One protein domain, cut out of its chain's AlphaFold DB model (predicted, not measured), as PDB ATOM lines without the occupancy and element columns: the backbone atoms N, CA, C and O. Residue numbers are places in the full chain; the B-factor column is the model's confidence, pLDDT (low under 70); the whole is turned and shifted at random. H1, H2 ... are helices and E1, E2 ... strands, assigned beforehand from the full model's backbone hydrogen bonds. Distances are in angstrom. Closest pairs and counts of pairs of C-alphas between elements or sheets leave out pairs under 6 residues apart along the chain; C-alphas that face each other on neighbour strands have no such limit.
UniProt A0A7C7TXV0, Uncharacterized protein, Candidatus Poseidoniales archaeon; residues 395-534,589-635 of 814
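AT A GLANCE: This is residues 395 to 534 and 589 to 635 of the 814 residues of an uncharacterized protein of Candidatus Poseidoniales archaeon (UniProt A0A7C7TXV0). A strongly twisted sheet of five strands makes the core, with the long helix H2 over one face and H7, the longest helix, over the other. H3, H4 and H5 form a group of shorter helices next to this core, joined to it by H4 on E5; H6, which comes before H7 in the chain, lies near one end of H7 and off the sheet, H1 grazes the sheet, and residues 621 to 635 make a tail. The 187 printed residues hold seven named helices and five named strands, in the order H1 E1 E2 E3 E4 E5 H2 H3 H4 H5 H6 H7, of mixed class. The sheet, order E1 E2 E3 E4 E5, is antiparallel and a meander, each strand the antiparallel neighbour of the one before. The whole is compact, radius of gyration of the C-alphas 16.5 A, spanning 49 by 43 by 41 A.

HOW THE PARTS SIT: Find the sheet first: E1, residues 403 to 406; E2, 409 to 413; E3, 419 to 424; E4, 433 to 440; E5, 445 to 449. Across its four hairpins look for N 404 and O 411 at 2.9 A, N 412 and O 420 at 2.8 A, N 436 and O 421 at 2.9 A, and N 447 and O 437 at 2.8 A. H2, residues 462 to 474, is on the sheet over E2 and E3, height 8.7 A, along the strands; its closest C-alphas to E2 are Leu 474 and Ile 413, 6.4 A. H7, residues 607 to 620, is over E2 at a height of 7.4 A, and C-alphas 615 and 406 of E1 are its closest, 6.1 A. H4, residues 484 to 492, is on the sheet too, C-alphas 485 and 449 being its closest to E5, 5.9 A; with H2 on one face and H7 on the other, this is three layers, helices on both faces of a sheet. H3, residues 476 to 480, touches H4 only at the corner, C-alphas 480 and 487 closest at 4.3 A. It touches H5, residues 512 to 521, C-alphas 477 and 518 closest at 5.7 A. H6, residues 589 to 599, is close to H7 but not clearly touching, C-alphas 591 and 610 closest at 7.3 A, at a shallow tilt of 22 degrees, opposite ways. H1, residues 395 to 398, only grazes the sheet; it is too short for an O i to N i+4 pair, while in H2 to H7 every such pair is within hydrogen-bond range.

IN THESE COORDINATES: Start at C-alpha 395 of H1, (130.183, 152.104, 206.724). E4 runs 21.0 A from C-alpha 433, at (145.980, 157.403, 205.035). H2 is 18.6 A long, E3 17.1 A. H7 runs 20.1 A and ends at C-alpha 620, (144.276, 151.836, 184.247).

THE WHOLE: The C-alphas of Glu 459 and Gln 601 are farthest apart, 51.8 A. Residues 535 to 588 are not printed; C-alphas 534 and 589 are 22.2 A apart across the cut. Long links join E5 to H2 and H4 to H5. Mean pLDDT of the printed part is 73.4, and 54 residues are under 70, among them 618 to 635.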
ATOM      1  N   ILE A 395     130.375 150.689 207.091       89.06
ATOM      2  CA  ILE A 395     130.183 152.104 206.724       89.06
ATOM      3  C   ILE A 395     130.076 152.286 205.210       89.06
ATOM      4  O   ILE A 395     129.220 153.043 204.748       89.06
ATOM      5  N   ILE A 396     130.919 151.589 204.443       88.12
ATOM      6  CA  ILE A 396     130.862 151.612 202.976       88.12
ATOM      7  C   ILE A 396     129.500 151.089 202.501       88.12
ATOM      8  O   ILE A 396     128.844 151.734 201.687       88.12
ATOM      9  N   ALA A 397     129.040 149.958 203.046       86.44
ATOM     10  CA  ALA A 397     127.759 149.351 202.690       86.44
ATOM     11  C   ALA A 397     126.550 150.208 203.107       86.44
ATOM     12  O   ALA A 397     125.542 150.215 202.407       86.44
ATOM     13  N   ALA A 398     126.650 150.955 204.211       89.06
ATOM     14  CA  ALA A 398     125.593 151.851 204.675       89.06
ATOM     15  C   ALA A 398     125.422 153.114 203.806       89.06
ATOM     16  O   ALA A 398     124.386 153.770 203.897       89.06
ATOM     17  N   ASN A 399     126.406 153.463 202.963       88.88
ATOM     18  CA  ASN A 399     126.404 154.688 202.149       88.88
ATOM     19  C   ASN A 399     126.652 154.406 200.648       88.88
ATOM     20  O   ASN A 399     127.578 154.976 200.063       88.88
ATOM     21  N   PRO A 400     125.824 153.571 199.988       85.88
ATOM     22  CA  PRO A 400     126.098 153.059 198.639       85.88
ATOM     23  C   PRO A 400     126.082 154.131 197.536       85.88
ATOM     24  O   PRO A 400     126.691 153.935 196.489       85.88
ATOM     25  N   ASN A 401     125.411 155.263 197.769       86.00
ATOM     26  CA  ASN A 401     125.293 156.348 196.788       86.00
ATOM     27  C   ASN A 401     126.441 157.368 196.868       86.00
ATOM     28  O   ASN A 401     126.621 158.154 195.942       86.00
ATOM     29  N   ASN A 402     127.203 157.369 197.967       88.00
ATOM     30  CA  ASN A 402     128.199 158.407 198.247       88.00
ATOM     31  C   ASN A 402     129.608 157.840 198.445       88.00
ATOM     32  O   ASN A 402     130.573 158.597 198.354       88.00
ATOM     33  N   ILE A 403     129.742 156.540 198.730       90.81
ATOM     34  CA  ILE A 403     131.031 155.874 198.915       90.81
ATOM     35  C   ILE A 403     131.197 154.775 197.871       90.81
ATOM     36  O   ILE A 403     130.415 153.828 197.812       90.81
ATOM     37  N   PHE A 404     132.274 154.860 197.093       89.75
ATOM     38  CA  PHE A 404     132.610 153.877 196.067       89.75
ATOM     39  C   PHE A 404     134.019 153.339 196.290       89.75
ATOM     40  O   PHE A 404     134.926 154.074 196.667       89.75
ATOM     41  N   VAL A 405     134.220 152.044 196.047       85.75
ATOM     42  CA  VAL A 405     135.523 151.385 196.206       85.75
ATOM     43  C   VAL A 405     135.953 150.810 194.866       85.75
ATOM     44  O   VAL A 405     135.172 150.102 194.234       85.75
ATOM     45  N   GLN A 406     137.192 151.095 194.467       81.12
ATOM     46  CA  GLN A 406     137.853 150.486 193.314       81.12
ATOM     47  C   GLN A 406     139.306 150.185 193.695       81.12
ATOM     48  O   GLN A 406     140.039 151.074 194.136       81.12
ATOM     49  N   SER A 407     139.725 148.928 193.550       76.19
ATOM     50  CA  SER A 407     141.071 148.462 193.917       76.19
ATOM     51  C   SER A 407     141.444 148.819 195.371       76.19
ATOM     52  O   SER A 407     140.850 148.281 196.305       76.19
ATOM     53  N   ASN A 408     142.421 149.706 195.592       72.75
ATOM     54  CA  ASN A 408     142.870 150.164 196.915       72.75
ATOM     55  C   ASN A 408     142.415 151.600 197.260       72.75
ATOM     56  O   ASN A 408     142.938 152.196 198.205       72.75
ATOM     57  N   ARG A 409     141.476 152.169 196.494       82.31
ATOM     58  CA  ARG A 409     140.993 153.547 196.646       82.31
ATOM     59  C   ARG A 409     139.517 153.580 197.003       82.31
ATOM     60  O   ARG A 409     138.722 152.768 196.527       82.31
ATOM     61  N   ILE A 410     139.169 154.561 197.825       88.56
ATOM     62  CA  ILE A 410     137.804 154.853 198.242       88.56
ATOM     63  C   ILE A 410     137.470 156.266 197.765       88.56
ATOM     64  O   ILE A 410     138.131 157.219 198.170       88.56
ATOM     65  N   LEU A 411     136.464 156.400 196.907       91.06
ATOM     66  CA  LEU A 411     135.875 157.681 196.536       91.06
ATOM     67  C   LEU A 411     134.766 158.020 197.526       91.06
ATOM     68  O   LEU A 411     133.894 157.192 197.783       91.06
ATOM     69  N   VAL A 412     134.788 159.241 198.044       92.75
ATOM     70  CA  VAL A 412     133.748 159.813 198.896       92.75
ATOM     71  C   VAL A 412     133.207 161.061 198.223       92.75
ATOM     72  O   VAL A 412     133.967 161.971 197.890       92.75
ATOM     73  N   ILE A 413     131.893 161.113 198.051       91.44
ATOM     74  CA  ILE A 413     131.181 162.304 197.601       91.44
ATOM     75  C   ILE A 413     130.684 163.043 198.843       91.44
ATOM     76  O   ILE A 413     129.866 162.518 199.604       91.44
ATOM     77  N   GLY A 414     131.221 164.244 199.064       88.75
ATOM     78  CA  GLY A 414     130.818 165.114 200.164       88.75
ATOM     79  C   GLY A 414     129.425 165.701 199.961       88.75
ATOM     80  O   GLY A 414     128.864 165.665 198.863       88.75
ATOM     81  N   ARG A 415     128.863 166.286 201.019       88.25
ATOM     82  CA  ARG A 415     127.504 166.841 201.017       88.25
ATOM     83  C   ARG A 415     127.327 167.980 200.009       88.25
ATOM     84  O   ARG A 415     126.247 168.113 199.448       88.25
ATOM     85  N   LEU A 416     128.375 168.765 199.745       84.19
ATOM     86  CA  LEU A 416     128.361 169.800 198.699       84.19
ATOM     87  C   LEU A 416     128.633 169.271 197.279       84.19
ATOM     88  O   LEU A 416     128.570 170.048 196.332       84.19
ATOM     89  N   GLY A 417     128.910 167.975 197.105       85.06
ATOM     90  CA  GLY A 417     129.191 167.365 195.799       85.06
ATOM     91  C   GLY A 417     130.669 167.376 195.391       85.06
ATOM     92  O   GLY A 417     131.002 167.118 194.232       85.06
ATOM     93  N   HIS A 418     131.584 167.676 196.316       88.56
ATOM     94  CA  HIS A 418     133.027 167.535 196.098       88.56
ATOM     95  C   HIS A 418     133.448 166.065 196.167       88.56
ATOM     96  O   HIS A 418     132.941 165.295 196.980       88.56
ATOM     97  N   PHE A 419     134.380 165.675 195.298       91.12
ATOM     98  CA  PHE A 419     134.878 164.302 195.209       91.12
ATOM     99  C   PHE A 419     136.204 164.192 195.960       91.12
ATOM    100  O   PHE A 419     137.154 164.923 195.664       91.12
ATOM    101  N   TYR A 420     136.286 163.255 196.898       90.50
ATOM    102  CA  TYR A 420     137.477 162.993 197.696       90.50
ATOM    103  C   TYR A 420     137.936 161.554 197.512       90.50
ATOM    104  O   TYR A 420     137.163 160.618 197.677       90.50
ATOM    105  N   GLU A 421     139.214 161.362 197.228       88.00
ATOM    106  CA  GLU A 421     139.856 160.059 197.275       88.00
ATOM    107  C   GLU A 421     140.534 159.839 198.617       88.00
ATOM    108  O   GLU A 421     141.314 160.673 199.081       88.00
ATOM    109  N   VAL A 422     140.293 158.668 199.195       85.75
ATOM    110  CA  VAL A 422     140.971 158.170 200.386       85.75
ATOM    111  C   VAL A 422     141.673 156.866 200.038       85.75
ATOM    112  O   VAL A 422     141.068 155.933 199.506       85.75
ATOM    113  N   ARG A 423     142.964 156.786 200.359       81.19
ATOM    114  CA  ARG A 423     143.745 155.549 200.244       81.19
ATOM    115  C   ARG A 423     144.587 155.307 201.483       81.19
ATOM    116  O   ARG A 423     145.025 156.242 202.152       81.19
ATOM    117  N   VAL A 424     144.866 154.041 201.751       72.06
ATOM    118  CA  VAL A 424     145.797 153.619 202.801       72.06
ATOM    119  C   VAL A 424     147.225 153.955 202.355       72.06
ATOM    120  O   VAL A 424     147.642 153.567 201.269       72.06
ATOM    121  N   GLY A 425     147.985 154.699 203.162       65.94
ATOM    122  CA  GLY A 425     149.315 155.188 202.769       65.94
ATOM    123  C   GLY A 425     149.880 156.205 203.758       65.94
ATOM    124  O   GLY A 425     149.216 156.555 204.717       65.94
ATOM    125  N   LYS A 426     151.104 156.700 203.560       61.06
ATOM    126  CA  LYS A 426     151.651 157.760 204.429       61.06
ATOM    127  C   LYS A 426     151.208 159.129 203.922       61.06
ATOM    128  O   LYS A 426     151.763 159.621 202.945       61.06
ATOM    129  N   GLY A 427     150.203 159.712 204.566       59.00
ATOM    130  CA  GLY A 427     149.698 161.047 204.257       59.00
ATOM    131  C   GLY A 427     150.377 162.169 205.030       59.00
ATOM    132  O   GLY A 427     151.406 161.987 205.689       59.00
ATOM    133  N   ALA A 428     149.781 163.358 204.936       56.75
ATOM    134  CA  ALA A 428     150.262 164.563 205.601       56.75
ATOM    135  C   ALA A 428     150.465 164.330 207.112       56.75
ATOM    136  O   ALA A 428     149.665 163.663 207.765       56.75
ATOM    137  N   HIS A 429     151.562 164.863 207.657       59.41
ATOM    138  CA  HIS A 429     151.966 164.694 209.063       59.41
ATOM    139  C   HIS A 429     152.107 163.234 209.534       59.41
ATOM    140  O   HIS A 429     152.058 162.963 210.731       59.41
ATOM    141  N   GLY A 430     152.329 162.289 208.613       55.34
ATOM    142  CA  GLY A 430     152.532 160.879 208.950       55.34
ATOM    143  C   GLY A 430     151.245 160.112 209.257       55.34
ATOM    144  O   GLY A 430     151.332 159.016 209.811       55.34
ATOM    145  N   ALA A 431     150.077 160.655 208.894       64.62
ATOM    146  CA  ALA A 431     148.809 159.935 208.953       64.62
ATOM    147  C   ALA A 431     148.886 158.618 208.147       64.62
ATOM    148  O   ALA A 431     149.539 158.585 207.100       64.62
ATOM    149  N   PRO A 432     148.218 157.536 208.587       66.62
ATOM    150  CA  PRO A 432     148.269 156.234 207.917       66.62
ATOM    151  C   PRO A 432     147.321 156.124 206.702       66.62
ATOM    152  O   PRO A 432     147.081 155.031 206.179       66.62
ATOM    153  N   PHE A 433     146.810 157.259 206.226       74.44
ATOM    154  CA  PHE A 433     145.980 157.403 205.035       74.44
ATOM    155  C   PHE A 433     146.358 158.681 204.270       74.44
ATOM    156  O   PHE A 433     146.866 159.640 204.849       74.44
ATOM    157  N   ILE A 434     146.087 158.707 202.966       76.00
ATOM    158  CA  ILE A 434     146.234 159.867 202.079       76.00
ATOM    159  C   ILE A 434     144.836 160.280 201.626       76.00
ATOM    160  O   ILE A 434     144.059 159.425 201.202       76.00
ATOM    161  N   ILE A 435     144.543 161.578 201.700       81.31
ATOM    162  CA  ILE A 435     143.286 162.177 201.243       81.31
ATOM    163  C   ILE A 435     143.612 163.140 200.114       81.31
ATOM    164  O   ILE A 435     144.555 163.923 200.242       81.31
ATOM    165  N   ALA A 436     142.848 163.107 199.028       81.00
ATOM    166  CA  ALA A 436     142.983 164.067 197.944       81.00
ATOM    167  C   ALA A 436     141.621 164.484 197.380       81.00
ATOM    168  O   ALA A 436     140.729 163.658 197.255       81.00
ATOM    169  N   ALA A 437     141.450 165.756 197.026       82.38
ATOM    170  CA  ALA A 437     140.267 166.249 196.327       82.38
ATOM    171  C   ALA A 437     140.439 166.080 194.815       82.38
ATOM    172  O   ALA A 437     141.388 166.608 194.233       82.38
ATOM    173  N   VAL A 438     139.524 165.360 194.171       82.38
ATOM    174  CA  VAL A 438     139.560 165.100 192.728       82.38
ATOM    175  C   VAL A 438     139.178 166.368 191.967       82.38
ATOM    176  O   VAL A 438     138.156 166.998 192.237       82.38
ATOM    177  N   LYS A 439     140.009 166.752 190.996       75.12
ATOM    178  CA  LYS A 439     139.801 167.919 190.124       75.12
ATOM    179  C   LYS A 439     139.448 167.549 188.701       75.12
ATOM    180  O   LYS A 439     138.694 168.276 188.056       75.12
ATOM    181  N   GLN A 440     140.005 166.452 188.213       70.94
ATOM    182  CA  GLN A 440     139.840 166.015 186.838       70.94
ATOM    183  C   GLN A 440     139.975 164.498 186.749       70.94
ATOM    184  O   GLN A 440     140.777 163.908 187.474       70.94
ATOM    185  N   LEU A 441     139.202 163.915 185.837       69.06
ATOM    186  CA  LEU A 441     139.352 162.553 185.337       69.06
ATOM    187  C   LEU A 441     139.774 162.679 183.862       69.06
ATOM    188  O   LEU A 441     139.241 163.544 183.160       69.06
ATOM    189  N   ASP A 442     140.774 161.904 183.441       56.00
ATOM    190  CA  ASP A 442     141.406 161.924 182.107       56.00
ATOM    191  C   ASP A 442     142.038 163.279 181.630       56.00
ATOM    192  O   ASP A 442     141.385 164.103 180.975       56.00
ATOM    193  N   PRO A 443     143.328 163.572 181.938       58.62
ATOM    194  CA  PRO A 443     144.191 162.855 182.870       58.62
ATOM    195  C   PRO A 443     143.768 163.104 184.322       58.62
ATOM    196  O   PRO A 443     143.439 164.227 184.713       58.62
ATOM    197  N   HIS A 444     143.833 162.052 185.132       62.91
ATOM    198  CA  HIS A 444     143.475 162.114 186.541       62.91
ATOM    199  C   HIS A 444     144.332 163.117 187.322       62.91
ATOM    200  O   HIS A 444     145.567 163.053 187.319       62.91
ATOM    201  N   ARG A 445     143.672 164.029 188.038       64.62
ATOM    202  CA  ARG A 445     144.329 165.029 188.883       64.62
ATOM    203  C   ARG A 445     143.581 165.187 190.198       64.62
ATOM    204  O   ARG A 445     142.401 165.535 190.193       64.62
ATOM    205  N   ALA A 446     144.293 165.017 191.309       65.94
ATOM    206  CA  ALA A 446     143.765 165.223 192.652       65.94
ATOM    207  C   ALA A 446     144.727 166.063 193.510       65.94
ATOM    208  O   ALA A 446     145.946 165.917 193.414       65.94
ATOM    209  N   ASN A 447     144.177 166.947 194.344       68.50
ATOM    210  CA  ASN A 447     144.930 167.815 195.248       68.50
ATOM    211  C   ASN A 447     145.015 167.182 196.641       68.50
ATOM    212  O   ASN A 447     143.967 166.914 197.223       68.50
ATOM    213  N   PRO A 448     146.209 166.961 197.218       69.81
ATOM    214  CA  PRO A 448     146.321 166.365 198.543       69.81
ATOM    215  C   PRO A 448     145.738 167.285 199.623       69.81
ATOM    216  O   PRO A 448     146.019 168.483 199.660       69.81
ATOM    217  N   LEU A 449     144.964 166.699 200.532       73.44
ATOM    218  CA  LEU A 449     144.320 167.372 201.654       73.44
ATOM    219  C   LEU A 449     144.893 166.880 202.981       73.44
ATOM    220  O   LEU A 449     145.369 165.750 203.109       73.44
ATOM    221  N   CYS A 450     144.826 167.741 203.994       77.25
ATOM    222  CA  CYS A 450     145.329 167.442 205.325       77.25
ATOM    223  C   CYS A 450     144.222 167.595 206.371       77.25
ATOM    224  O   CYS A 450     143.839 168.711 206.722       77.25
ATOM    225  N   ILE A 451     143.743 166.471 206.900       70.44
ATOM    226  CA  ILE A 451     142.868 166.433 208.073       70.44
ATOM    227  C   ILE A 451     143.757 166.134 209.285       70.44
ATOM    228  O   ILE A 451     144.065 164.979 209.569       70.44
ATOM    229  N   HIS A 452     144.238 167.179 209.963       59.88
ATOM    230  CA  HIS A 452     145.055 167.042 211.170       59.88
ATOM    231  C   HIS A 452     144.197 167.226 212.429       59.88
ATOM    232  O   HIS A 452     143.604 168.283 212.637       59.88
ATOM    233  N   HIS A 453     144.181 166.214 213.296       49.62
ATOM    234  CA  HIS A 453     143.685 166.303 214.671       49.62
ATOM    235  C   HIS A 453     144.734 165.671 215.604       49.62
ATOM    236  O   HIS A 453     144.587 164.552 216.074       49.62
ATOM    237  N   GLY A 454     145.846 166.379 215.828       51.34
ATOM    238  CA  GLY A 454     146.879 165.976 216.789       51.34
ATOM    239  C   GLY A 454     147.614 164.668 216.460       51.34
ATOM    240  O   GLY A 454     147.623 164.189 215.328       51.34
ATOM    241  N   THR A 455     148.290 164.106 217.465       49.00
ATOM    242  CA  THR A 455     148.997 162.824 217.350       49.00
ATOM    243  C   THR A 455     147.992 161.689 217.181       49.00
ATOM    244  O   THR A 455     147.293 161.356 218.135       49.00
ATOM    245  N   PHE A 456     147.944 161.065 216.001       54.50
ATOM    246  CA  PHE A 456     147.203 159.818 215.806       54.50
ATOM    247  C   PHE A 456     147.721 158.774 216.802       54.50
ATOM    248  O   PHE A 456     148.883 158.363 216.743       54.50
ATOM    249  N   HIS A 457     146.881 158.397 217.766       51.59
ATOM    250  CA  HIS A 457     147.248 157.425 218.786       51.59
ATOM    251  C   HIS A 457     147.423 156.056 218.126       51.59
ATOM    252  O   HIS A 457     146.520 155.561 217.457       51.59
ATOM    253  N   ALA A 458     148.581 155.430 218.343       52.16
ATOM    254  CA  ALA A 458     148.933 154.112 217.805       52.16
ATOM    255  C   ALA A 458     148.032 152.959 218.310       52.16
ATOM    256  O   ALA A 458     148.257 151.807 217.952       52.16
ATOM    257  N   GLU A 459     147.046 153.262 219.156       59.91
ATOM    258  CA  GLU A 459     146.149 152.299 219.796       59.91
ATOM    259  C   GLU A 459     144.882 152.011 218.974       59.91
ATOM    260  O   GLU A 459     144.255 150.976 219.188       59.91
ATOM    261  N   VAL A 460     144.511 152.876 218.016       72.31
ATOM    262  CA  VAL A 460     143.305 152.680 217.193       72.31
ATOM    263  C   VAL A 460     143.645 151.879 215.928       72.31
ATOM    264  O   VAL A 460     144.545 152.275 215.180       72.31
ATOM    265  N   PRO A 461     142.940 150.767 215.643       80.12
ATOM    266  CA  PRO A 461     143.111 150.022 214.402       80.12
ATOM    267  C   PRO A 461     142.890 150.881 213.147       80.12
ATOM    268  O   PRO A 461     142.091 151.821 213.117       80.12
ATOM    269  N   LEU A 462     143.595 150.536 212.067       79.12
ATOM    270  CA  LEU A 462     143.583 151.338 210.843       79.12
ATOM    271  C   LEU A 462     142.204 151.383 210.164       79.12
ATOM    272  O   LEU A 462     141.844 152.422 209.613       79.12
ATOM    273  N   GLY A 463     141.429 150.294 210.231       83.25
ATOM    274  CA  GLY A 463     140.071 150.248 209.682       83.25
ATOM    275  C   GLY A 463     139.156 151.301 210.314       83.25
ATOM    276  O   GLY A 463     138.551 152.090 209.590       83.25
ATOM    277  N   ASP A 464     139.167 151.409 211.646       84.06
ATOM    278  CA  ASP A 464     138.368 152.380 212.411       84.06
ATOM    279  C   ASP A 464     138.781 153.822 212.104       84.06
ATOM    280  O   ASP A 464     137.948 154.725 211.982       84.06
ATOM    281  N   THR A 465     140.086 154.037 211.927       84.56
ATOM    282  CA  THR A 465     140.634 155.351 211.581       84.56
ATOM    283  C   THR A 465     140.142 155.805 210.204       84.56
ATOM    284  O   THR A 465     139.688 156.937 210.051       84.56
ATOM    285  N   ILE A 466     140.191 154.923 209.199       86.50
ATOM    286  CA  ILE A 466     139.712 155.232 207.844       86.50
ATOM    287  C   ILE A 466     138.198 155.431 207.853       86.50
ATOM    288  O   ILE A 466     137.718 156.411 207.295       86.50
ATOM    289  N   ALA A 467     137.459 154.566 208.544       88.19
ATOM    290  CA  ALA A 467     136.020 154.693 208.746       88.19
ATOM    291  C   ALA A 467     135.620 156.082 209.280       88.19
ATOM    292  O   ALA A 467     134.723 156.727 208.735       88.19
ATOM    293  N   SER A 468     136.329 156.579 210.298       87.06
ATOM    294  CA  SER A 468     136.107 157.917 210.859       87.06
ATOM    295  C   SER A 468     136.372 159.037 209.843       87.06
ATOM    296  O   SER A 468     135.600 159.999 209.764       87.06
ATOM    297  N   VAL A 469     137.419 158.900 209.023       88.06
ATOM    298  CA  VAL A 469     137.728 159.845 207.938       88.06
ATOM    299  C   VAL A 469     136.623 159.852 206.880       88.06
ATOM    300  O   VAL A 469     136.184 160.932 206.492       88.06
ATOM    301  N   LEU A 470     136.138 158.683 206.446       90.06
ATOM    302  CA  LEU A 470     135.059 158.588 205.454       90.06
ATOM    303  C   LEU A 470     133.781 159.271 205.953       90.06
ATOM    304  O   LEU A 470     133.218 160.103 205.248       90.06
ATOM    305  N   LEU A 471     133.367 158.986 207.194       89.50
ATOM    306  CA  LEU A 471     132.202 159.628 207.814       89.50
ATOM    307  C   LEU A 471     132.367 161.150 207.933       89.50
ATOM    308  O   LEU A 471     131.404 161.891 207.759       89.50
ATOM    309  N   SER A 472     133.587 161.621 208.200       88.81
ATOM    310  CA  SER A 472     133.886 163.054 208.280       88.81
ATOM    311  C   SER A 472     133.818 163.741 206.913       88.81
ATOM    312  O   SER A 472     133.354 164.874 206.830       88.81
ATOM    313  N   LEU A 473     134.268 163.073 205.846       90.00
ATOM    314  CA  LEU A 473     134.225 163.591 204.473       90.00
ATOM    315  C   LEU A 473     132.811 163.579 203.873       90.00
ATOM    316  O   LEU A 473     132.515 164.420 203.031       90.00
ATOM    317  N   LEU A 474     131.929 162.673 204.312       90.88
ATOM    318  CA  LEU A 474     130.518 162.690 203.908       90.88
ATOM    319  C   LEU A 474     129.815 163.996 204.314       90.88
ATOM    320  O   LEU A 474     128.978 164.493 203.567       90.88
ATOM    321  N   ASP A 475     130.175 164.571 205.465       88.12
ATOM    322  CA  ASP A 475     129.707 165.888 205.926       88.12
ATOM    323  C   ASP A 475     130.851 166.916 205.870       88.12
ATOM    324  O   ASP A 475     131.248 167.535 206.867       88.12
ATOM    325  N   ASP A 476     131.402 167.074 204.666       88.12
ATOM    326  CA  ASP A 476     132.525 167.960 204.356       88.12
ATOM    327  C   ASP A 476     132.303 169.423 204.776       88.12
ATOM    328  O   ASP A 476     133.250 170.106 205.162       88.12
ATOM    329  N   VAL A 477     131.053 169.888 204.810       85.69
ATOM    330  CA  VAL A 477     130.684 171.219 205.320       85.69
ATOM    331  C   VAL A 477     130.927 171.364 206.819       85.69
ATOM    332  O   VAL A 477     131.521 172.354 207.253       85.69
ATOM    333  N   LYS A 478     130.489 170.400 207.643       86.44
ATOM    334  CA  LYS A 478     130.793 170.437 209.085       86.44
ATOM    335  C   LYS A 478     132.287 170.272 209.332       86.44
ATOM    336  O   LYS A 478     132.825 170.892 210.252       86.44
ATOM    337  N   LEU A 479     132.956 169.463 208.513       84.69
ATOM    338  CA  LEU A 479     134.399 169.269 208.582       84.69
ATOM    339  C   LEU A 479     135.172 170.555 208.242       84.69
ATOM    340  O   LEU A 479     136.127 170.888 208.944       84.69
ATOM    341  N   ALA A 480     134.731 171.319 207.237       83.81
ATOM    342  CA  ALA A 480     135.330 172.593 206.830       83.81
ATOM    343  C   ALA A 480     135.344 173.643 207.954       83.81
ATOM    344  O   ALA A 480     136.250 174.470 208.016       83.81
ATOM    345  N   ALA A 481     134.400 173.587 208.898       80.00
ATOM    346  CA  ALA A 481     134.405 174.471 210.065       80.00
ATOM    347  C   ALA A 481     135.587 174.210 211.024       80.00
ATOM    348  O   ALA A 481     135.905 175.062 211.853       80.00
ATOM    349  N   ARG A 482     136.220 173.032 210.943       77.69
ATOM    350  CA  ARG A 482     137.308 172.597 211.837       77.69
ATOM    351  C   ARG A 482     138.632 172.333 211.118       77.69
ATOM    352  O   ARG A 482     139.659 172.249 211.785       77.69
ATOM    353  N   VAL A 483     138.618 172.158 209.795       78.06
ATOM    354  CA  VAL A 483     139.791 171.770 208.997       78.06
ATOM    355  C   VAL A 483     140.020 172.763 207.860       78.06
ATOM    356  O   VAL A 483     139.300 172.765 206.860       78.06
ATOM    357  N   ASP A 484     141.087 173.556 207.979       73.12
ATOM    358  CA  ASP A 484     141.399 174.643 207.040       73.12
ATOM    359  C   ASP A 484     141.705 174.165 205.614       73.12
ATOM    360  O   ASP A 484     141.399 174.873 204.653       73.12
ATOM    361  N   SER A 485     142.283 172.970 205.445       74.25
ATOM    362  CA  SER A 485     142.596 172.431 204.111       74.25
ATOM    363  C   SER A 485     141.326 172.123 203.311       74.25
ATOM    364  O   SER A 485     141.230 172.492 202.145       74.25
ATOM    365  N   ILE A 486     140.318 171.534 203.965       82.62
ATOM    366  CA  ILE A 486     138.995 171.260 203.391       82.62
ATOM    367  C   ILE A 486     138.256 172.573 203.136       82.62
ATOM    368  O   ILE A 486     137.727 172.783 202.048       82.62
ATOM    369  N   LYS A 487     138.289 173.499 204.101       80.69
ATOM    370  CA  LYS A 487     137.694 174.831 203.953       80.69
ATOM    371  C   LYS A 487     138.245 175.575 202.740       80.69
ATOM    372  O   LYS A 487     137.472 176.093 201.938       80.69
ATOM    373  N   SER A 488     139.566 175.608 202.588       77.50
ATOM    374  CA  SER A 488     140.236 176.263 201.457       77.50
ATOM    375  C   SER A 488     139.853 175.609 200.129       77.50
ATOM    376  O   SER A 488     139.600 176.297 199.146       77.50
ATOM    377  N   GLU A 489     139.756 174.281 200.104       79.50
ATOM    378  CA  GLU A 489     139.440 173.525 198.895       79.50
ATOM    379  C   GLU A 489     137.998 173.742 198.410       79.50
ATOM    380  O   GLU A 489     137.793 174.003 197.219       79.50
ATOM    381  N   ILE A 490     137.023 173.672 199.326       83.31
ATOM    382  CA  ILE A 490     135.587 173.835 199.044       83.31
ATOM    383  C   ILE A 490     135.249 175.292 198.696       83.31
ATOM    384  O   ILE A 490     134.398 175.547 197.847       83.31
ATOM    385  N   THR A 491     135.921 176.271 199.311       78.56
ATOM    386  CA  THR A 491     135.688 177.701 199.018       78.56
ATOM    387  C   THR A 491     136.323 178.152 197.704       78.56
ATOM    388  O   THR A 491     135.737 178.968 196.991       78.56
ATOM    389  N   ALA A 492     137.494 177.611 197.352       74.62
ATOM    390  CA  ALA A 492     138.207 177.986 196.134       74.62
ATOM    391  C   ALA A 492     137.669 177.294 194.872       74.62
ATOM    392  O   ALA A 492     137.805 177.846 193.781       74.62
ATOM    393  N   ASN A 493     137.079 176.099 194.991       80.50
ATOM    394  CA  ASN A 493     136.685 175.294 193.835       80.50
ATOM    395  C   ASN A 493     135.224 174.833 193.911       80.50
ATOM    396  O   ASN A 493     134.805 174.376 194.977       80.50
ATOM    397  N   PRO A 494     134.481 174.864 192.789       82.88
ATOM    398  CA  PRO A 494     133.113 174.362 192.742       82.88
ATOM    399  C   PRO A 494     133.061 172.830 192.910       82.88
ATOM    400  O   PRO A 494     134.099 172.163 192.782       82.88
ATOM    401  N   PRO A 495     131.867 172.267 193.177       85.94
ATOM    402  CA  PRO A 495     131.653 170.822 193.205       85.94
ATOM    403  C   PRO A 495     132.093 170.146 191.897       85.94
ATOM    404  O   PRO A 495     132.164 170.777 190.836       85.94
ATOM    405  N   PHE A 496     132.426 168.854 191.952       83.75
ATOM    406  CA  PHE A 496     133.000 168.176 190.789       83.75
ATOM    407  C   PHE A 496     131.996 168.127 189.627       83.75
ATOM    408  O   PHE A 496     130.839 167.759 189.805       83.75
ATOM    409  N   GLY A 497     132.449 168.499 188.427       78.75
ATOM    410  CA  GLY A 497     131.604 168.557 187.233       78.75
ATOM    411  C   GLY A 497     130.800 169.851 187.075       78.75
ATOM    412  O   GLY A 497     130.109 169.975 186.071       78.75
ATOM    413  N   PHE A 498     130.902 170.818 187.989       82.12
ATOM    414  CA  PHE A 498     130.270 172.135 187.847       82.12
ATOM    415  C   PHE A 498     131.211 173.158 187.203       82.12
ATOM    416  O   PHE A 498     132.442 173.044 187.259       82.12
ATOM    417  N   SER A 499     130.625 174.186 186.591       76.25
ATOM    418  CA  SER A 499     131.363 175.283 185.967       76.25
ATOM    419  C   SER A 499     132.205 176.070 186.983       76.25
ATOM    420  O   SER A 499     131.821 176.234 188.139       76.25
ATOM    421  N   LYS A 500     133.362 176.615 186.553       71.69
ATOM    422  CA  LYS A 500     134.263 177.416 187.425       71.69
ATOM    423  C   LYS A 500     133.534 178.546 188.156       71.69
ATOM    424  O   LYS A 500     133.907 178.913 189.265       71.69
ATOM    425  N   LYS A 501     132.550 179.126 187.473       77.19
ATOM    426  CA  LYS A 501     131.557 180.048 188.007       77.19
ATOM    427  C   LYS A 501     130.207 179.419 187.737       77.19
ATOM    428  O   LYS A 501     129.950 179.052 186.591       77.19
ATOM    429  N   ILE A 502     129.392 179.299 188.772       76.56
ATOM    430  CA  ILE A 502     128.149 178.542 188.686       76.56
ATOM    431  C   ILE A 502     127.109 179.328 187.901       76.56
ATOM    432  O   ILE A 502     126.856 180.505 188.177       76.56
ATOM    433  N   THR A 503     126.536 178.683 186.890       76.88
ATOM    434  CA  THR A 503     125.517 179.286 186.029       76.88
ATOM    435  C   THR A 503     124.162 179.330 186.739       76.88
ATOM    436  O   THR A 503     123.919 178.616 187.713       76.88
ATOM    437  N   ALA A 504     123.242 180.170 186.253       73.88
ATOM    438  CA  ALA A 504     121.882 180.237 186.798       73.88
ATOM    439  C   ALA A 504     121.140 178.888 186.709       73.88
ATOM    440  O   ALA A 504     120.320 178.589 187.572       73.88
ATOM    441  N   GLU A 505     121.469 178.074 185.703       76.00
ATOM    442  CA  GLU A 505     120.908 176.739 185.468       76.00
ATOM    443  C   GLU A 505     121.465 175.701 186.460       76.00
ATOM    444  O   GLU A 505     120.740 174.809 186.883       76.00
ATOM    445  N   GLU A 506     122.723 175.843 186.894       77.94
ATOM    446  CA  GLU A 506     123.384 174.946 187.854       77.94
ATOM    447  C   GLU A 506     123.015 175.240 189.325       77.94
ATOM    448  O   GLU A 506     122.996 174.320 190.147       77.94
ATOM    449  N   LYS A 507     122.700 176.501 189.672       79.56
ATOM    450  CA  LYS A 507     122.374 176.943 191.050       79.56
ATOM    451  C   LYS A 507     121.337 176.064 191.787       79.56
ATOM    452  O   LYS A 507     121.567 175.799 192.967       79.56
ATOM    453  N   PRO A 508     120.231 175.597 191.165       81.31
ATOM    454  CA  PRO A 508     119.213 174.777 191.835       81.31
ATOM    455  C   PRO A 508     119.687 173.379 192.255       81.31
ATOM    456  O   PRO A 508     119.035 172.737 193.074       81.31
ATOM    457  N   PHE A 509     120.796 172.890 191.695       80.50
ATOM    458  CA  PHE A 509     121.317 171.543 191.953       80.50
ATOM    459  C   PHE A 509     122.350 171.495 193.084       80.50
ATOM    460  O   PHE A 509     122.915 170.436 193.358       80.50
ATOM    461  N   ILE A 510     122.584 172.624 193.752       81.88
ATOM    462  CA  ILE A 510     123.480 172.741 194.902       81.88
ATOM    463  C   ILE A 510     122.634 172.788 196.164       81.88
ATOM    464  O   ILE A 510     121.657 173.532 196.234       81.88
ATOM    465  N   ASP A 511     123.024 172.014 197.174       83.19
ATOM    466  CA  ASP A 511     122.349 172.012 198.470       83.19
ATOM    467  C   ASP A 511     122.473 173.396 199.138       83.19
ATOM    468  O   ASP A 511     123.531 173.790 199.642       83.19
ATOM    469  N   THR A 512     121.368 174.145 199.128       78.38
ATOM    470  CA  THR A 512     121.288 175.507 199.665       78.38
ATOM    471  C   THR A 512     121.497 175.536 201.176       78.38
ATOM    472  O   THR A 512     122.154 176.446 201.678       78.38
ATOM    473  N   ALA A 513     121.023 174.520 201.904       81.19
ATOM    474  CA  ALA A 513     121.202 174.423 203.351       81.19
ATOM    475  C   ALA A 513     122.670 174.139 203.709       81.19
ATOM    476  O   ALA A 513     123.217 174.718 204.652       81.19
ATOM    477  N   ALA A 514     123.339 173.287 202.928       81.56
ATOM    478  CA  ALA A 514     124.767 173.030 203.071       81.56
ATOM    479  C   ALA A 514     125.612 174.283 202.773       81.56
ATOM    480  O   ALA A 514     126.573 174.565 203.492       81.56
ATOM    481  N   LEU A 515     125.230 175.062 201.759       81.69
ATOM    482  CA  LEU A 515     125.914 176.297 201.377       81.69
ATOM    483  C   LEU A 515     125.734 177.422 202.413       81.69
ATOM    484  O   LEU A 515     126.704 178.098 202.759       81.69
ATOM    485  N   GLU A 516     124.531 177.599 202.963       79.19
ATOM    486  CA  GLU A 516     124.278 178.548 204.059       79.19
ATOM    487  C   GLU A 516     125.065 178.188 205.320       79.19
ATOM    488  O   GLU A 516     125.678 179.055 205.949       79.19
ATOM    489  N   GLN A 517     125.122 176.899 205.659       81.31
ATOM    490  CA  GLN A 517     125.919 176.426 206.784       81.31
ATOM    491  C   GLN A 517     127.423 176.666 206.561       81.31
ATOM    492  O   GLN A 517     128.124 177.061 207.497       81.31
ATOM    493  N   LEU A 518     127.923 176.472 205.335       81.19
ATOM    494  CA  LEU A 518     129.309 176.787 204.988       81.19
ATOM    495  C   LEU A 518     129.579 178.290 205.142       81.19
ATOM    496  O   LEU A 518     130.549 178.658 205.805       81.19
ATOM    497  N   ARG A 519     128.701 179.153 204.612       76.44
ATOM    498  CA  ARG A 519     128.791 180.617 204.765       76.44
ATOM    499  C   ARG A 519     128.825 181.035 206.235       76.44
ATOM    500  O   ARG A 519     129.685 181.821 206.615       76.44
ATOM    501  N   GLY A 520     127.968 180.451 207.075       71.50
ATOM    502  CA  GLY A 520     127.947 180.707 208.520       71.50
ATOM    503  C   GLY A 520     129.222 180.276 209.260       71.50
ATOM    504  O   GLY A 520     129.520 180.806 210.326       71.50
ATOM    505  N   SER A 521     129.998 179.339 208.703       69.31
ATOM    506  CA  SER A 521     131.278 178.877 209.268       69.31
ATOM    507  C   SER A 521     132.502 179.701 208.821       69.31
ATOM    508  O   SER A 521     133.593 179.592 209.396       69.31
ATOM    509  N   ILE A 522     132.354 180.541 207.790       66.62
ATOM    510  CA  ILE A 522     133.419 181.401 207.264       66.62
ATOM    511  C   ILE A 522     133.386 182.737 208.023       66.62
ATOM    512  O   ILE A 522     132.729 183.689 207.629       66.62
ATOM    513  N   ASN A 523     134.136 182.816 209.125       53.44
ATOM    514  CA  ASN A 523     134.227 184.013 209.981       53.44
ATOM    515  C   ASN A 523     134.924 185.247 209.350       53.44
ATOM    516  O   ASN A 523     135.111 186.241 210.050       53.44
ATOM    517  N   ASP A 524     135.342 185.215 208.077       55.69
ATOM    518  CA  ASP A 524     136.063 186.325 207.429       55.69
ATOM    519  C   ASP A 524     135.374 186.766 206.120       55.69
ATOM    520  O   ASP A 524     135.432 186.032 205.130       55.69
ATOM    521  N   PRO A 525     134.784 187.980 206.061       50.91
ATOM    522  CA  PRO A 525     134.190 188.557 204.847       50.91
ATOM    523  C   PRO A 525     135.170 188.736 203.675       50.91
ATOM    524  O   PRO A 525     134.755 189.101 202.578       50.91
ATOM    525  N   ARG A 526     136.479 188.539 203.892       47.00
ATOM    526  CA  ARG A 526     137.533 188.708 202.878       47.00
ATOM    527  C   ARG A 526     137.792 187.467 202.016       47.00
ATOM    528  O   ARG A 526     138.540 187.582 201.050       47.00
ATOM    529  N   HIS A 527     137.195 186.317 202.337       53.22
ATOM    530  CA  HIS A 527     137.327 185.072 201.565       53.22
ATOM    531  C   HIS A 527     135.939 184.533 201.160       53.22
ATOM    532  O   HIS A 527     135.463 183.568 201.764       53.22
ATOM    533  N   PRO A 528     135.258 185.164 200.181       66.06
ATOM    534  CA  PRO A 528     133.962 184.694 199.691       66.06
ATOM    535  C   PRO A 528     134.080 183.331 198.991       66.06
ATOM    536  O   PRO A 528     135.166 182.922 198.570       66.06
ATOM    537  N   ILE A 529     132.951 182.632 198.838       73.06
ATOM    538  CA  ILE A 529     132.890 181.414 198.019       73.06
ATOM    539  C   ILE A 529     133.072 181.846 196.560       73.06
ATOM    540  O   ILE A 529     132.148 182.359 195.926       73.06
ATOM    541  N   MET A 530     134.282 181.642 196.036       68.94
ATOM    542  CA  MET A 530     134.771 182.248 194.788       68.94
ATOM    543  C   MET A 530     133.939 181.893 193.548       68.94
ATOM    544  O   MET A 530     134.008 182.584 192.533       68.94
ATOM    545  N   TRP A 531     133.172 180.805 193.620       78.44
ATOM    546  CA  TRP A 531     132.406 180.242 192.513       78.44
ATOM    547  C   TRP A 531     130.886 180.499 192.586       78.44
ATOM    548  O   TRP A 531     130.209 180.201 191.601       78.44
ATOM    549  N   TYR A 532     130.344 181.052 193.689       71.62
ATOM    550  CA  TYR A 532     128.887 181.179 193.924       71.62
ATOM    551  C   TYR A 532     128.354 182.627 194.006       71.62
ATOM    552  O   TYR A 532     127.247 182.894 193.538       71.62
ATOM    553  N   ASP A 533     129.115 183.571 194.576       60.69
ATOM    554  CA  ASP A 533     128.627 184.931 194.872       60.69
ATOM    555  C   ASP A 533     128.828 185.901 193.692       60.69
ATOM    556  O   ASP A 533     129.922 186.414 193.465       60.69
ATOM    557  N   HIS A 534     127.756 186.194 192.951       52.44
ATOM    558  CA  HIS A 534     127.710 187.284 191.964       52.44
ATOM    559  C   HIS A 534     126.347 187.994 191.959       52.44
ATOM    560  O   HIS A 534     125.735 188.174 190.913       52.44
ATOM    561  N   ARG A 589     136.585 169.582 181.111       66.69
ATOM    562  CA  ARG A 589     135.565 170.174 180.225       66.69
ATOM    563  C   ARG A 589     134.561 169.131 179.769       66.69
ATOM    564  O   ARG A 589     133.404 169.456 179.549       66.69
ATOM    565  N   LYS A 590     135.004 167.872 179.690       79.12
ATOM    566  CA  LYS A 590     134.165 166.697 179.432       79.12
ATOM    567  C   LYS A 590     133.039 166.594 180.466       79.12
ATOM    568  O   LYS A 590     131.875 166.576 180.082       79.12
ATOM    569  N   HIS A 591     133.382 166.593 181.756       81.06
ATOM    570  CA  HIS A 591     132.416 166.415 182.844       81.06
ATOM    571  C   HIS A 591     131.559 167.667 183.053       81.06
ATOM    572  O   HIS A 591     130.360 167.537 183.251       81.06
ATOM    573  N   ILE A 592     132.128 168.871 182.895       77.19
ATOM    574  CA  ILE A 592     131.355 170.128 182.918       77.19
ATOM    575  C   ILE A 592     130.314 170.159 181.794       77.19
ATOM    576  O   ILE A 592     129.146 170.439 182.037       77.19
ATOM    577  N   ASN A 593     130.704 169.811 180.564       79.69
ATOM    578  CA  ASN A 593     129.771 169.761 179.438       79.69
ATOM    579  C   ASN A 593     128.696 168.680 179.628       79.69
ATOM    580  O   ASN A 593     127.562 168.881 179.204       79.69
ATOM    581  N   ALA A 594     129.039 167.548 180.251       80.06
ATOM    582  CA  ALA A 594     128.076 166.504 180.587       80.06
ATOM    583  C   ALA A 594     127.062 166.989 181.637       80.06
ATOM    584  O   ALA A 594     125.864 166.813 181.437       80.06
ATOM    585  N   THR A 595     127.521 167.668 182.695       81.19
ATOM    586  CA  THR A 595     126.642 168.289 183.696       81.19
ATOM    587  C   THR A 595     125.729 169.325 183.061       81.19
ATOM    588  O   THR A 595     124.519 169.225 183.218       81.19
ATOM    589  N   LEU A 596     126.272 170.275 182.291       79.19
ATOM    590  CA  LEU A 596     125.476 171.309 181.622       79.19
ATOM    591  C   LEU A 596     124.447 170.704 180.662       79.19
ATOM    592  O   LEU A 596     123.310 171.154 180.617       79.19
ATOM    593  N   LYS A 597     124.802 169.648 179.921       82.19
ATOM    594  CA  LYS A 597     123.861 168.965 179.026       82.19
ATOM    595  C   LYS A 597     122.656 168.396 179.784       82.19
ATOM    596  O   LYS A 597     121.538 168.522 179.288       82.19
ATOM    597  N   GLU A 598     122.873 167.769 180.937       82.44
ATOM    598  CA  GLU A 598     121.801 167.191 181.759       82.44
ATOM    599  C   GLU A 598     121.003 168.266 182.509       82.44
ATOM    600  O   GLU A 598     119.774 168.258 182.484       82.44
ATOM    601  N   VAL A 599     121.691 169.248 183.092       82.31
ATOM    602  CA  VAL A 599     121.082 170.369 183.824       82.31
ATOM    603  C   VAL A 599     120.207 171.224 182.902       82.31
ATOM    604  O   VAL A 599     119.089 171.573 183.279       82.31
ATOM    605  N   ASN A 600     120.623 171.451 181.652       79.44
ATOM    606  CA  ASN A 600     119.821 172.176 180.658       79.44
ATOM    607  C   ASN A 600     118.569 171.403 180.216       79.44
ATOM    608  O   ASN A 600     117.645 171.988 179.657       79.44
ATOM    609  N   GLN A 601     118.525 170.094 180.472       79.19
ATOM    610  CA  GLN A 601     117.344 169.247 180.282       79.19
ATOM    611  C   GLN A 601     116.514 169.098 181.573       79.19
ATOM    612  O   GLN A 601     115.503 168.401 181.567       79.19
ATOM    613  N   GLY A 602     116.912 169.751 182.672       73.94
ATOM    614  CA  GLY A 602     116.258 169.661 183.981       73.94
ATOM    615  C   GLY A 602     116.637 168.420 184.800       73.94
ATOM    616  O   GLY A 602     116.041 168.178 185.850       73.94
ATOM    617  N   ASN A 603     117.621 167.638 184.350       81.25
ATOM    618  CA  ASN A 603     118.086 166.434 185.032       81.25
ATOM    619  C   ASN A 603     119.201 166.751 186.038       81.25
ATOM    620  O   ASN A 603     119.920 167.744 185.927       81.25
ATOM    621  N   LYS A 604     119.371 165.868 187.030       79.56
ATOM    622  CA  LYS A 604     120.482 165.953 187.988       79.56
ATOM    623  C   LYS A 604     121.828 165.683 187.293       79.56
ATOM    624  O   LYS A 604     121.852 164.930 186.318       79.56
ATOM    625  N   PRO A 605     122.948 166.211 187.823       83.50
ATOM    626  CA  PRO A 605     124.282 165.879 187.332       83.50
ATOM    627  C   PRO A 605     124.499 164.356 187.249       83.50
ATOM    628  O   PRO A 605     124.104 163.642 188.179       83.50
ATOM    629  N   PRO A 606     125.139 163.838 186.184       85.31
ATOM    630  CA  PRO A 606     125.239 162.401 185.935       85.31
ATOM    631  C   PRO A 606     126.360 161.753 186.768       85.31
ATOM    632  O   PRO A 606     127.343 161.233 186.239       85.31
ATOM    633  N   ILE A 607     126.207 161.762 188.096       84.00
ATOM    634  CA  ILE A 607     127.209 161.284 189.066       84.00
ATOM    635  C   ILE A 607     127.624 159.834 188.789       84.00
ATOM    636  O   ILE A 607     128.810 159.521 188.844       84.00
ATOM    637  N   GLU A 608     126.685 158.956 188.430       84.25
ATOM    638  CA  GLU A 608     126.981 157.547 188.124       84.25
ATOM    639  C   GLU A 608     127.955 157.396 186.949       84.25
ATOM    640  O   GLU A 608     128.848 156.548 186.990       84.25
ATOM    641  N   THR A 609     127.848 158.262 185.935       84.44
ATOM    642  CA  THR A 609     128.789 158.271 184.805       84.44
ATOM    643  C   THR A 609     130.171 158.759 185.229       84.44
ATOM    644  O   THR A 609     131.172 158.187 184.810       84.44
ATOM    645  N   PHE A 610     130.245 159.743 186.132       86.81
ATOM    646  CA  PHE A 610     131.519 160.236 186.666       86.81
ATOM    647  C   PHE A 610     132.215 159.175 187.523       86.81
ATOM    648  O   PHE A 610     133.434 159.035 187.470       86.81
ATOM    649  N   VAL A 611     131.445 158.393 188.283       85.12
ATOM    650  CA  VAL A 611     131.959 157.257 189.059       85.12
ATOM    651  C   VAL A 611     132.425 156.125 188.139       85.12
ATOM    652  O   VAL A 611     133.444 155.498 188.423       85.12
ATOM    653  N   ALA A 612     131.723 155.858 187.033       84.81
ATOM    654  CA  ALA A 612     132.159 154.878 186.038       84.81
ATOM    655  C   ALA A 612     133.480 155.296 185.367       84.81
ATOM    656  O   ALA A 612     134.414 154.494 185.325       84.81
ATOM    657  N   ASP A 613     133.590 156.561 184.947       81.50
ATOM    658  CA  ASP A 613     134.827 157.139 184.409       81.50
ATOM    659  C   ASP A 613     135.968 157.059 185.442       81.50
ATOM    660  O   ASP A 613     137.079 156.646 185.120       81.50
ATOM    661  N   TRP A 614     135.685 157.351 186.717       84.31
ATOM    662  CA  TRP A 614     136.646 157.211 187.817       84.31
ATOM    663  C   TRP A 614     137.121 155.764 188.023       84.31
ATOM    664  O   TRP A 614     138.319 155.524 188.193       84.31
ATOM    665  N   ARG A 615     136.212 154.780 187.974       82.62
ATOM    666  CA  ARG A 615     136.571 153.354 188.071       82.62
ATOM    667  C   ARG A 615     137.466 152.923 186.914       82.62
ATOM    668  O   ARG A 615     138.403 152.151 187.133       82.62
ATOM    669  N   GLN A 616     137.184 153.404 185.704       78.31
ATOM    670  CA  GLN A 616     137.989 153.123 184.519       78.31
ATOM    671  C   GLN A 616     139.385 153.743 184.646       78.31
ATOM    672  O   GLN A 616     140.372 153.033 184.467       78.31
ATOM    673  N   ASP A 617     139.468 155.016 185.042       70.50
ATOM    674  CA  ASP A 617     140.729 155.722 185.285       70.50
ATOM    675  C   ASP A 617     141.592 154.967 186.309       70.50
ATOM    676  O   ASP A 617     142.766 154.691 186.054       70.50
ATOM    677  N   ILE A 618     141.018 154.555 187.447       65.94
ATOM    678  CA  ILE A 618     141.760 153.809 188.479       65.94
ATOM    679  C   ILE A 618     142.193 152.431 188.005       65.94
ATOM    680  O   ILE A 618     143.289 152.000 188.345       65.94
ATOM    681  N   SER A 619     141.360 151.733 187.234       64.06
ATOM    682  CA  SER A 619     141.702 150.396 186.736       64.06
ATOM    683  C   SER A 619     142.870 150.431 185.743       64.06
ATOM    684  O   SER A 619     143.569 149.433 185.583       64.06
ATOM    685  N   VAL A 620     143.107 151.582 185.104       56.62
ATOM    686  CA  VAL A 620     144.276 151.836 184.247       56.62
ATOM    687  C   VAL A 620     145.488 152.326 185.060       56.62
ATOM    688  O   VAL A 620     146.627 152.139 184.629       56.62
ATOM    689  N   MET A 621     145.280 152.918 186.241       49.88
ATOM    690  CA  MET A 621     146.358 153.378 187.126       49.88
ATOM    691  C   MET A 621     147.001 152.241 187.919       49.88
ATOM    692  O   MET A 621     146.333 151.395 188.512       49.88
ATOM    693  N   LEU A 622     148.331 152.271 188.028       46.19
ATOM    694  CA  LEU A 622     149.039 151.347 188.911       46.19
ATOM    695  C   LEU A 622     148.691 151.649 190.393       46.19
ATOM    696  O   LEU A 622     148.546 152.821 190.759       46.19
ATOM    697  N   PRO A 623     148.615 150.634 191.285       39.09
ATOM    698  CA  PRO A 623     148.167 150.779 192.682       39.09
ATOM    699  C   PRO A 623     148.874 151.869 193.514       39.09
ATOM    700  O   PRO A 623     148.298 152.369 194.484       39.09
ATOM    701  N   ASP A 624     150.088 152.272 193.123       38.09
ATOM    702  CA  ASP A 624     150.904 153.284 193.807       38.09
ATOM    703  C   ASP A 624     150.990 154.647 193.075       38.09
ATOM    704  O   ASP A 624     151.456 155.614 193.676       38.09
ATOM    705  N   GLU A 625     150.487 154.792 191.840       36.72
ATOM    706  CA  GLU A 625     150.726 155.997 191.013       36.72
ATOM    707  C   GLU A 625     149.850 157.216 191.348       36.72
ATOM    708  O   GLU A 625     150.267 158.361 191.156       36.72
ATOM    709  N   GLY A 626     148.637 157.024 191.868       34.84
ATOM    710  CA  GLY A 626     147.737 158.163 192.071       34.84
ATOM    711  C   GLY A 626     148.157 159.014 193.271       34.84
ATOM    712  O   GLY A 626     148.032 158.566 194.411       34.84
ATOM    713  N   VAL A 627     148.585 160.248 192.991       37.00
ATOM    714  CA  VAL A 627     149.145 161.295 193.875       37.00
ATOM    715  C   VAL A 627     150.664 161.207 194.133       37.00
ATOM    716  O   VAL A 627     151.129 161.470 195.237       37.00
ATOM    717  N   GLU A 628     151.466 160.909 193.103       32.91
ATOM    718  CA  GLU A 628     152.842 161.452 192.982       32.91
ATOM    719  C   GLU A 628     152.908 162.732 192.119       32.91
ATOM    720  O   GLU A 628     153.983 163.220 191.782       32.91
ATOM    721  N   HIS A 629     151.773 163.380 191.843       34.78
ATOM    722  CA  HIS A 629     151.768 164.820 191.564       34.78
ATOM    723  C   HIS A 629     151.748 165.607 192.881       34.78
ATOM    724  O   HIS A 629     150.919 166.488 193.106       34.78
ATOM    725  N   GLU A 630     152.717 165.314 193.760       30.33
ATOM    726  CA  GLU A 630     153.258 166.382 194.591       30.33
ATOM    727  C   GLU A 630     153.731 167.451 193.618       30.33
ATOM    728  O   GLU A 630     154.678 167.226 192.865       30.33
ATOM    729  N   LEU A 631     152.999 168.564 193.616       29.03
ATOM    730  CA  LEU A 631     153.398 169.870 193.126       29.03
ATOM    731  C   LEU A 631     154.845 169.873 192.625       29.03
ATOM    732  O   LEU A 631     155.800 169.872 193.406       29.03
ATOM    733  N   GLU A 632     154.978 170.020 191.314       27.09
ATOM    734  CA  GLU A 632     156.143 170.559 190.613       27.09
ATOM    735  C   GLU A 632     156.544 171.973 191.103       27.09
ATOM    736  O   GLU A 632     157.272 172.683 190.430       27.09
ATOM    737  N   TYR A 633     156.165 172.361 192.326       28.20
ATOM    738  CA  TYR A 633     156.935 173.242 193.190       28.20
ATOM    739  C   TYR A 633     158.040 172.440 193.907       28.20
ATOM    740  O   TYR A 633     158.305 172.600 195.100       28.20
ATOM    741  N   VAL A 634     158.835 171.680 193.141       27.50
ATOM    742  CA  VAL A 634     160.258 172.000 193.249       27.50
ATOM    743  C   VAL A 634     160.251 173.451 192.824       27.50
ATOM    744  O   VAL A 634     159.953 173.733 191.670       27.50
ATOM    745  N   ALA A 635     160.437 174.378 193.766       26.53
ATOM    746  CA  ALA A 635     160.955 175.672 193.393       26.53
ATOM    747  C   ALA A 635     162.129 175.318 192.491       26.53
ATOM    748  O   ALA A 635     163.161 174.879 193.002       26.53
TER     749      ALA A 635